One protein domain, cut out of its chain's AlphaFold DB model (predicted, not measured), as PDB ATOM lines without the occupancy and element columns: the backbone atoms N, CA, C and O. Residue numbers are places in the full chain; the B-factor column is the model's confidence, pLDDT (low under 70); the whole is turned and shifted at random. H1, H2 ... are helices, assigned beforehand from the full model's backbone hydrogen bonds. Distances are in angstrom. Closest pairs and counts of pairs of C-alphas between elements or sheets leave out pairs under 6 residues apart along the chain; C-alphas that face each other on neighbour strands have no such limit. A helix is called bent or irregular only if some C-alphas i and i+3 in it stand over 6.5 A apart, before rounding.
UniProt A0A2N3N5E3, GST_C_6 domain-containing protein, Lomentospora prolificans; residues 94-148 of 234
ATOM      1  N   PRO A  94     199.602 155.914 242.857       46.12
ATOM      2  CA  PRO A  94     200.159 157.267 242.980       46.12
ATOM      3  C   PRO A  94     199.915 157.987 244.322       46.12
ATOM      4  O   PRO A  94     199.849 159.211 244.333       46.12
ATOM      5  N   ARG A  95     199.745 157.293 245.457       50.84
ATOM      6  CA  ARG A  95     199.469 157.982 246.740       50.84
ATOM      7  C   ARG A  95     200.392 157.554 247.869       50.84
ATOM      8  O   ARG A  95     200.039 156.687 248.668       50.84
ATOM      9  N   PRO A  96     201.593 158.131 247.916       52.38
ATOM     10  CA  PRO A  96     202.529 157.889 248.991       52.38
ATOM     11  C   PRO A  96     202.388 158.921 250.127       52.38
ATOM     12  O   PRO A  96     201.771 159.971 249.977       52.38
ATOM     13  N   ALA A  97     202.955 158.617 251.293       53.25
ATOM     14  CA  ALA A  97     202.822 159.448 252.488       53.25
ATOM     15  C   ALA A  97     203.572 160.784 252.382       53.25
ATOM     16  O   ALA A  97     204.782 160.807 252.158       53.25
ATOM     17  N   SER A  98     202.861 161.888 252.626       53.22
ATOM     18  CA  SER A  98     203.301 163.274 252.410       53.22
ATOM     19  C   SER A  98     204.652 163.647 253.036       53.22
ATOM     20  O   SER A  98     205.421 164.375 252.414       53.22
ATOM     21  N   ALA A  99     205.004 163.115 254.212       54.28
ATOM     22  CA  ALA A  99     206.233 163.484 254.926       54.28
ATOM     23  C   ALA A  99     207.534 163.191 254.152       54.28
ATOM     24  O   ALA A  99     208.507 163.936 254.275       54.28
ATOM     25  N   LEU A 100     207.553 162.139 253.326       61.41
ATOM     26  CA  LEU A 100     208.742 161.730 252.571       61.41
ATOM     27  C   LEU A 100     209.025 162.670 251.380       61.41
ATOM     28  O   LEU A 100     210.175 162.849 250.990       61.41
ATOM     29  N   TYR A 101     207.986 163.339 250.867       63.62
ATOM     30  CA  TYR A 101     208.041 164.211 249.686       63.62
ATOM     31  C   TYR A 101     208.288 165.687 250.024       63.62
ATOM     32  O   TYR A 101     208.598 166.472 249.130       63.62
ATOM     33  N   LEU A 102     208.190 166.074 251.303       65.31
ATOM     34  CA  LEU A 102     208.371 167.462 251.753       65.31
ATOM     35  C   LEU A 102     209.818 167.957 251.640       65.31
ATOM     36  O   LEU A 102     210.052 169.150 251.455       65.31
ATOM     37  N   SER A 103     210.797 167.057 251.767       71.56
ATOM     38  CA  SER A 103     212.217 167.405 251.724       71.56
ATOM     39  C   SER A 103     212.893 166.717 250.551       71.56
ATOM     40  O   SER A 103     213.021 165.496 250.523       71.56
ATOM     41  N   ARG A 104     213.414 167.511 249.605       71.69
ATOM     42  CA  ARG A 104     214.215 166.997 248.476       71.69
ATOM     43  C   ARG A 104     215.456 166.220 248.921       71.69
ATOM     44  O   ARG A 104     216.000 165.468 248.123       71.69
ATOM     45  N   ARG A 105     215.904 166.392 250.167       77.88
ATOM     46  CA  ARG A 105     217.014 165.620 250.741       77.88
ATOM     47  C   ARG A 105     216.670 164.143 250.907       77.88
ATOM     48  O   ARG A 105     217.512 163.297 250.685       77.88
ATOM     49  N   ASN A 106     215.408 163.805 251.158       80.12
ATOM     50  CA  ASN A 106     214.983 162.407 251.270       80.12
ATOM     51  C   ASN A 106     214.797 161.721 249.905       80.12
ATOM     52  O   ASN A 106     214.222 160.638 249.835       80.12
ATOM     53  N   PHE A 107     215.255 162.332 248.807       77.25
ATOM     54  CA  PHE A 107     215.068 161.789 247.463       77.25
ATOM     55  C   PHE A 107     215.765 160.441 247.263       77.25
ATOM     56  O   PHE A 107     215.222 159.581 246.578       77.25
ATOM     57  N   SER A 108     216.940 160.238 247.858       79.69
ATOM     58  CA  SER A 108     217.655 158.957 247.801       79.69
ATOM     59  C   SER A 108     216.819 157.819 248.401       79.69
ATOM     60  O   SER A 108     216.644 156.780 247.768       79.69
ATOM     61  N   LEU A 109     216.224 158.061 249.573       83.56
ATOM     62  CA  LEU A 109     215.305 157.147 250.250       83.56
ATOM     63  C   LEU A 109     214.002 156.954 249.460       83.56
ATOM     64  O   LEU A 109     213.504 155.845 249.320       83.56
ATOM     65  N   LEU A 110     213.443 158.023 248.893       81.75
ATOM     66  CA  LEU A 110     212.272 157.941 248.015       81.75
ATOM     67  C   LEU A 110     212.550 157.030 246.819       81.75
ATOM     68  O   LEU A 110     211.730 156.176 246.480       81.75
ATOM     69  N   ALA A 111     213.713 157.220 246.193       80.75
ATOM     70  CA  ALA A 111     214.139 156.455 245.041       80.75
ATOM     71  C   ALA A 111     214.301 154.973 245.385       80.75
ATOM     72  O   ALA A 111     213.790 154.142 244.644       80.75
ATOM     73  N   SER A 112     214.927 154.639 246.516       83.62
ATOM     74  CA  SER A 112     215.103 153.238 246.915       83.62
ATOM     75  C   SER A 112     213.788 152.526 247.254       83.62
ATOM     76  O   SER A 112     213.685 151.324 247.037       83.62
ATOM     77  N   LEU A 113     212.780 153.250 247.755       82.81
ATOM     78  CA  LEU A 113     211.506 152.662 248.188       82.81
ATOM     79  C   LEU A 113     210.437 152.576 247.090       82.81
ATOM     80  O   LEU A 113     209.568 151.703 247.141       82.81
ATOM     81  N   TYR A 114     210.439 153.515 246.139       79.81
ATOM     82  CA  TYR A 114     209.340 153.675 245.176       79.81
ATOM     83  C   TYR A 114     209.769 153.620 243.710       79.81
ATOM     84  O   TYR A 114     208.900 153.514 242.840       79.81
ATOM     85  N   LEU A 115     211.067 153.702 243.406       83.81
ATOM     86  CA  LEU A 115     211.560 153.600 242.035       83.81
ATOM     87  C   LEU A 115     212.188 152.227 241.810       83.81
ATOM     88  O   LEU A 115     213.016 151.759 242.583       83.81
ATOM     89  N   ASP A 116     211.801 151.595 240.708       79.81
ATOM     90  CA  ASP A 116     212.425 150.357 240.252       79.81
ATOM     91  C   ASP A 116     213.821 150.683 239.681       79.81
ATOM     92  O   ASP A 116     213.909 151.491 238.745       79.81
ATOM     93  N   PRO A 117     214.912 150.087 240.203       76.69
ATOM     94  CA  PRO A 117     216.266 150.342 239.713       76.69
ATOM     95  C   PRO A 117     216.463 149.911 238.253       76.69
ATOM     96  O   PRO A 117     217.394 150.382 237.601       76.69
ATOM     97  N   ALA A 118     215.588 149.058 237.706       83.06
ATOM     98  CA  ALA A 118     215.607 148.683 236.296       83.06
ATOM     99  C   ALA A 118     215.072 149.790 235.368       83.06
ATOM    100  O   ALA A 118     215.180 149.678 234.143       83.06
ATOM    101  N   HIS A 119     214.475 150.861 235.906       80.44
ATOM    102  CA  HIS A 119     213.980 151.955 235.081       80.44
ATOM    103  C   HIS A 119     215.110 152.794 234.472       80.44
ATOM    104  O   HIS A 119     216.004 153.253 235.182       80.44
ATOM    105  N   PRO A 120     215.031 153.102 233.162       86.56
ATOM    106  CA  PRO A 120     215.891 154.109 232.561       86.56
ATOM    107  C   PRO A 120     215.735 155.453 233.278       86.56
ATOM    108  O   PRO A 120     214.626 155.831 233.663       86.56
ATOM    109  N   TYR A 121     216.826 156.215 233.375       84.50
ATOM    110  CA  TYR A 121     216.864 157.499 234.084       84.50
ATOM    111  C   TYR A 121     215.694 158.456 233.753       84.50
ATOM    112  O   TYR A 121     215.098 158.986 234.693       84.50
ATOM    113  N   PRO A 122     215.277 158.649 232.480       86.19
ATOM    114  CA  PRO A 122     214.136 159.515 232.174       86.19
ATOM    115  C   PRO A 122     212.828 159.035 232.816       86.19
ATOM    116  O   PRO A 122     212.073 159.845 233.345       86.19
ATOM    117  N   VAL A 123     212.581 157.720 232.823       87.56
ATOM    118  CA  VAL A 123     211.377 157.125 233.424       87.56
ATOM    119  C   VAL A 123     211.405 157.306 234.936       87.56
ATOM    120  O   VAL A 123     210.427 157.784 235.507       87.56
ATOM    121  N   ALA A 124     212.533 156.992 235.578       83.50
ATOM    122  CA  ALA A 124     212.704 157.174 237.016       83.50
ATOM    123  C   ALA A 124     212.488 158.642 237.430       83.50
ATOM    124  O   ALA A 124     211.755 158.917 238.378       83.50
ATOM    125  N   SER A 125     213.042 159.592 236.667       79.75
ATOM    126  CA  SER A 125     212.860 161.027 236.910       79.75
ATOM    127  C   SER A 125     211.406 161.476 236.739       79.75
ATOM    128  O   SER A 125     210.922 162.269 237.545       79.75
ATOM    129  N   SER A 126     210.700 160.997 235.709       85.31
ATOM    130  CA  SER A 126     209.287 161.336 235.496       85.31
ATOM    131  C   SER A 126     208.389 160.767 236.591       85.31
ATOM    132  O   SER A 126     207.510 161.476 237.078       85.31
ATOM    133  N   VAL A 127     208.624 159.521 237.015       83.75
ATOM    134  CA  VAL A 127     207.889 158.906 238.129       83.75
ATOM    135  C   VAL A 127     208.147 159.679 239.418       83.75
ATOM    136  O   VAL A 127     207.198 160.030 240.113       83.75
ATOM    137  N   ALA A 128     209.403 160.012 239.716       80.44
ATOM    138  CA  ALA A 128     209.731 160.768 240.916       80.44
ATOM    139  C   ALA A 128     209.090 162.164 240.917       80.44
ATOM    140  O   ALA A 128     208.555 162.596 241.936       80.44
ATOM    141  N   HIS A 129     209.077 162.847 239.767       82.44
ATOM    142  CA  HIS A 129     208.372 164.118 239.619       82.44
ATOM    143  C   HIS A 129     206.870 163.968 239.884       82.44
ATOM    144  O   HIS A 129     206.326 164.719 240.687       82.44
ATOM    145  N   ALA A 130     206.225 162.961 239.285       84.62
ATOM    146  CA  ALA A 130     204.802 162.698 239.484       84.62
ATOM    147  C   ALA A 130     204.458 162.398 240.952       84.62
ATOM    148  O   ALA A 130     203.444 162.882 241.448       84.62
ATOM    149  N   LEU A 131     205.308 161.646 241.661       80.62
ATOM    150  CA  LEU A 131     205.116 161.369 243.086       80.62
ATOM    151  C   LEU A 131     205.215 162.647 243.933       80.62
ATOM    152  O   LEU A 131     204.367 162.870 244.794       80.62
ATOM    153  N   CYS A 132     206.202 163.509 243.666       78.81
ATOM    154  CA  CYS A 132     206.330 164.793 244.358       78.81
ATOM    155  C   CYS A 132     205.141 165.723 244.077       78.81
ATOM    156  O   CYS A 132     204.600 166.310 245.010       78.81
ATOM    157  N   SER A 133     204.707 165.829 242.817       81.00
ATOM    158  CA  SER A 133     203.556 166.656 242.437       81.00
ATOM    159  C   SER A 133     202.255 166.163 243.072       81.00
ATOM    160  O   SER A 133     201.500 166.969 243.603       81.00
ATOM    161  N   ALA A 134     202.013 164.849 243.094       80.00
ATOM    162  CA  ALA A 134     200.829 164.280 243.739       80.00
ATOM    163  C   ALA A 134     200.806 164.550 245.254       80.00
ATOM    164  O   ALA A 134     199.756 164.870 245.812       80.00
ATOM    165  N   ALA A 135     201.964 164.461 245.917       77.81
ATOM    166  CA  ALA A 135     202.075 164.778 247.336       77.81
ATOM    167  C   ALA A 135     201.813 166.270 247.613       77.81
ATOM    168  O   ALA A 135     201.120 166.604 248.575       77.81
ATOM    169  N   GLU A 136     202.332 167.163 246.767       78.62
ATOM    170  CA  GLU A 136     202.077 168.603 246.856       78.62
ATOM    171  C   GLU A 136     200.586 168.928 246.692       78.62
ATOM    172  O   GLU A 136     200.021 169.640 247.523       78.62
ATOM    173  N   GLU A 137     199.920 168.353 245.688       81.19
ATOM    174  CA  GLU A 137     198.479 168.531 245.470       81.19
ATOM    175  C   GLU A 137     197.645 168.081 246.678       81.19
ATOM    176  O   GLU A 137     196.710 168.780 247.077       81.19
ATOM    177  N   GLU A 138     197.994 166.949 247.298       78.88
ATOM    178  CA  GLU A 138     197.304 166.453 248.492       78.88
ATOM    179  C   GLU A 138     197.467 167.406 249.683       78.88
ATOM    180  O   GLU A 138     196.479 167.749 250.338       78.88
ATOM    181  N   ILE A 139     198.691 167.888 249.930       78.25
ATOM    182  CA  ILE A 139     198.980 168.843 251.010       78.25
ATOM    183  C   ILE A 139     198.222 170.154 250.791       78.25
ATOM    184  O   ILE A 139     197.660 170.712 251.739       78.25
ATOM    185  N   LEU A 140     198.198 170.672 249.561       81.44
ATOM    186  CA  LEU A 140     197.478 171.903 249.237       81.44
ATOM    187  C   LEU A 140     195.964 171.722 249.409       81.44
ATOM    188  O   LEU A 140     195.307 172.591 249.994       81.44
ATOM    189  N   ALA A 141     195.423 170.574 248.991       81.00
ATOM    190  CA  ALA A 141     194.014 170.235 249.159       81.00
ATOM    191  C   ALA A 141     193.608 170.106 250.639       81.00
ATOM    192  O   ALA A 141     192.554 170.617 251.028       81.00
ATOM    193  N   SER A 142     194.435 169.475 251.480       75.88
ATOM    194  CA  SER A 142     194.144 169.300 252.911       75.88
ATOM    195  C   SER A 142     194.345 170.584 253.717       75.88
ATOM    196  O   SER A 142     193.572 170.870 254.630       75.88
ATOM    197  N   SER A 143     195.361 171.377 253.369       71.31
ATOM    198  CA  SER A 143     195.743 172.585 254.113       71.31
ATOM    199  C   SER A 143     194.945 173.824 253.691       71.31
ATOM    200  O   SER A 143     195.017 174.850 254.366       71.31
ATOM    201  N   ARG A 144     194.196 173.748 252.576       72.12
ATOM    202  CA  ARG A 144     193.490 174.875 251.927       72.12
ATOM    203  C   ARG A 144     194.407 176.073 251.630       72.12
ATOM    204  O   ARG A 144     193.978 177.224 251.721       72.12
ATOM    205  N   ARG A 145     195.676 175.817 251.295       69.56
ATOM    206  CA  ARG A 145     196.692 176.847 250.998       69.56
ATOM    207  C   ARG A 145     197.010 176.898 249.511       69.56
ATOM    208  O   ARG A 145     196.763 175.941 248.791       69.56
ATOM    209  N   GLN A 146     197.579 178.021 249.074       70.44
ATOM    210  CA  GLN A 146     198.021 178.225 247.689       70.44
ATOM    211  C   GLN A 146     199.481 177.807 247.448       70.44
ATOM    212  O   GLN A 146     199.883 177.669 246.299       70.44
ATOM    213  N   ALA A 147     200.269 177.611 248.510       75.44
ATOM    214  CA  ALA A 147     201.659 177.171 248.430       75.44
ATOM    215  C   ALA A 147     202.043 176.322 249.652       75.44
ATOM    216  O   ALA A 147     201.483 176.493 250.742       75.44
ATOM    217  N   VAL A 148     203.007 175.416 249.463       75.62
ATOM    218  CA  VAL A 148     203.558 174.564 250.524       75.62
ATOM    219  C   VAL A 148     204.519 175.380 251.387       75.62
ATOM    220  O   VAL A 148     205.626 175.713 250.968       75.62
TER     221      VAL A 148
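Overview. This is residues 94 to 148 of the 234 residues of the protein "GST_C_6 domain-containing protein" of Lomentospora prolificans (UniProt A0A2N3N5E3). One long helix, H3, makes the length of a rod, and two shorter helices, H1 and H2, sit together along one side of it. The short H1 packs on residues 131 to 139 of H3, H2 runs steeply to H3's line beside its earlier part, and residues 144 to 148 fold back after its last turn. The printed part has 55 residues with three named helices, in the order H1, H2, H3 along the chain, and no named strand; its class is all helix. It is only just compact, close to loose, with a radius of gyration of the C-alphas of 11.7 A, and it spans 38 by 17 by 15 A.

Arrangement. H1, residues 98 to 101, touches H3, residues 121 to 143, with residues 131 to 139 of H3 alone. Their closest C-alphas, those of Ser 98 and Ala 135, are 5.4 A apart. H1 and H2, residues 104 to 114, touch only at the corner by their link, with the closest C-alphas, those of Leu 100 and Asn 106, 6.4 A apart. H2 and H3 are close but not clearly touching: their closest C-alphas, those of Ala 111 and Ala 128, are 7.4 A apart. These two run opposite ways at a steep tilt of 68 degrees, only just short of about perpendicular. In H3 every O i to N i+4 pair is within hydrogen-bond range, in H2 5 of 7 are, and H1 is too short for such a pair.

Along the chain. Four residues, 94 to 97, come before H1, which begins with C-alpha 98 at (203.301, 163.274, 252.410) and measures 5.5 A from first to last C-alpha. H2 follows from Arg 104 to Tyr 114, 14.6 A from first to last C-alpha. H2 is irregular: C-alphas 105 and 108 are 7.3 A apart. H3 runs 32.8 A from C-alpha 121 at (216.864, 157.499, 234.084) to C-alpha 143 at (195.743, 172.585, 254.113).

Size, cuts and confidence. The two C-alphas farthest apart, those of Ala 118 and Arg 144, are 37.7 A from each other. The first and last printed C-alphas, those of Pro 94 and Val 148, are 19.2 A apart. The printed part has no cut. The link from H1 to H2, two residues, is tight, and the link from H2 to H3, six residues, is short. The mean pLDDT of the printed part is 75.8; residues 94 to 102 and residue 145 are under 70, and H1 has a mean of 58.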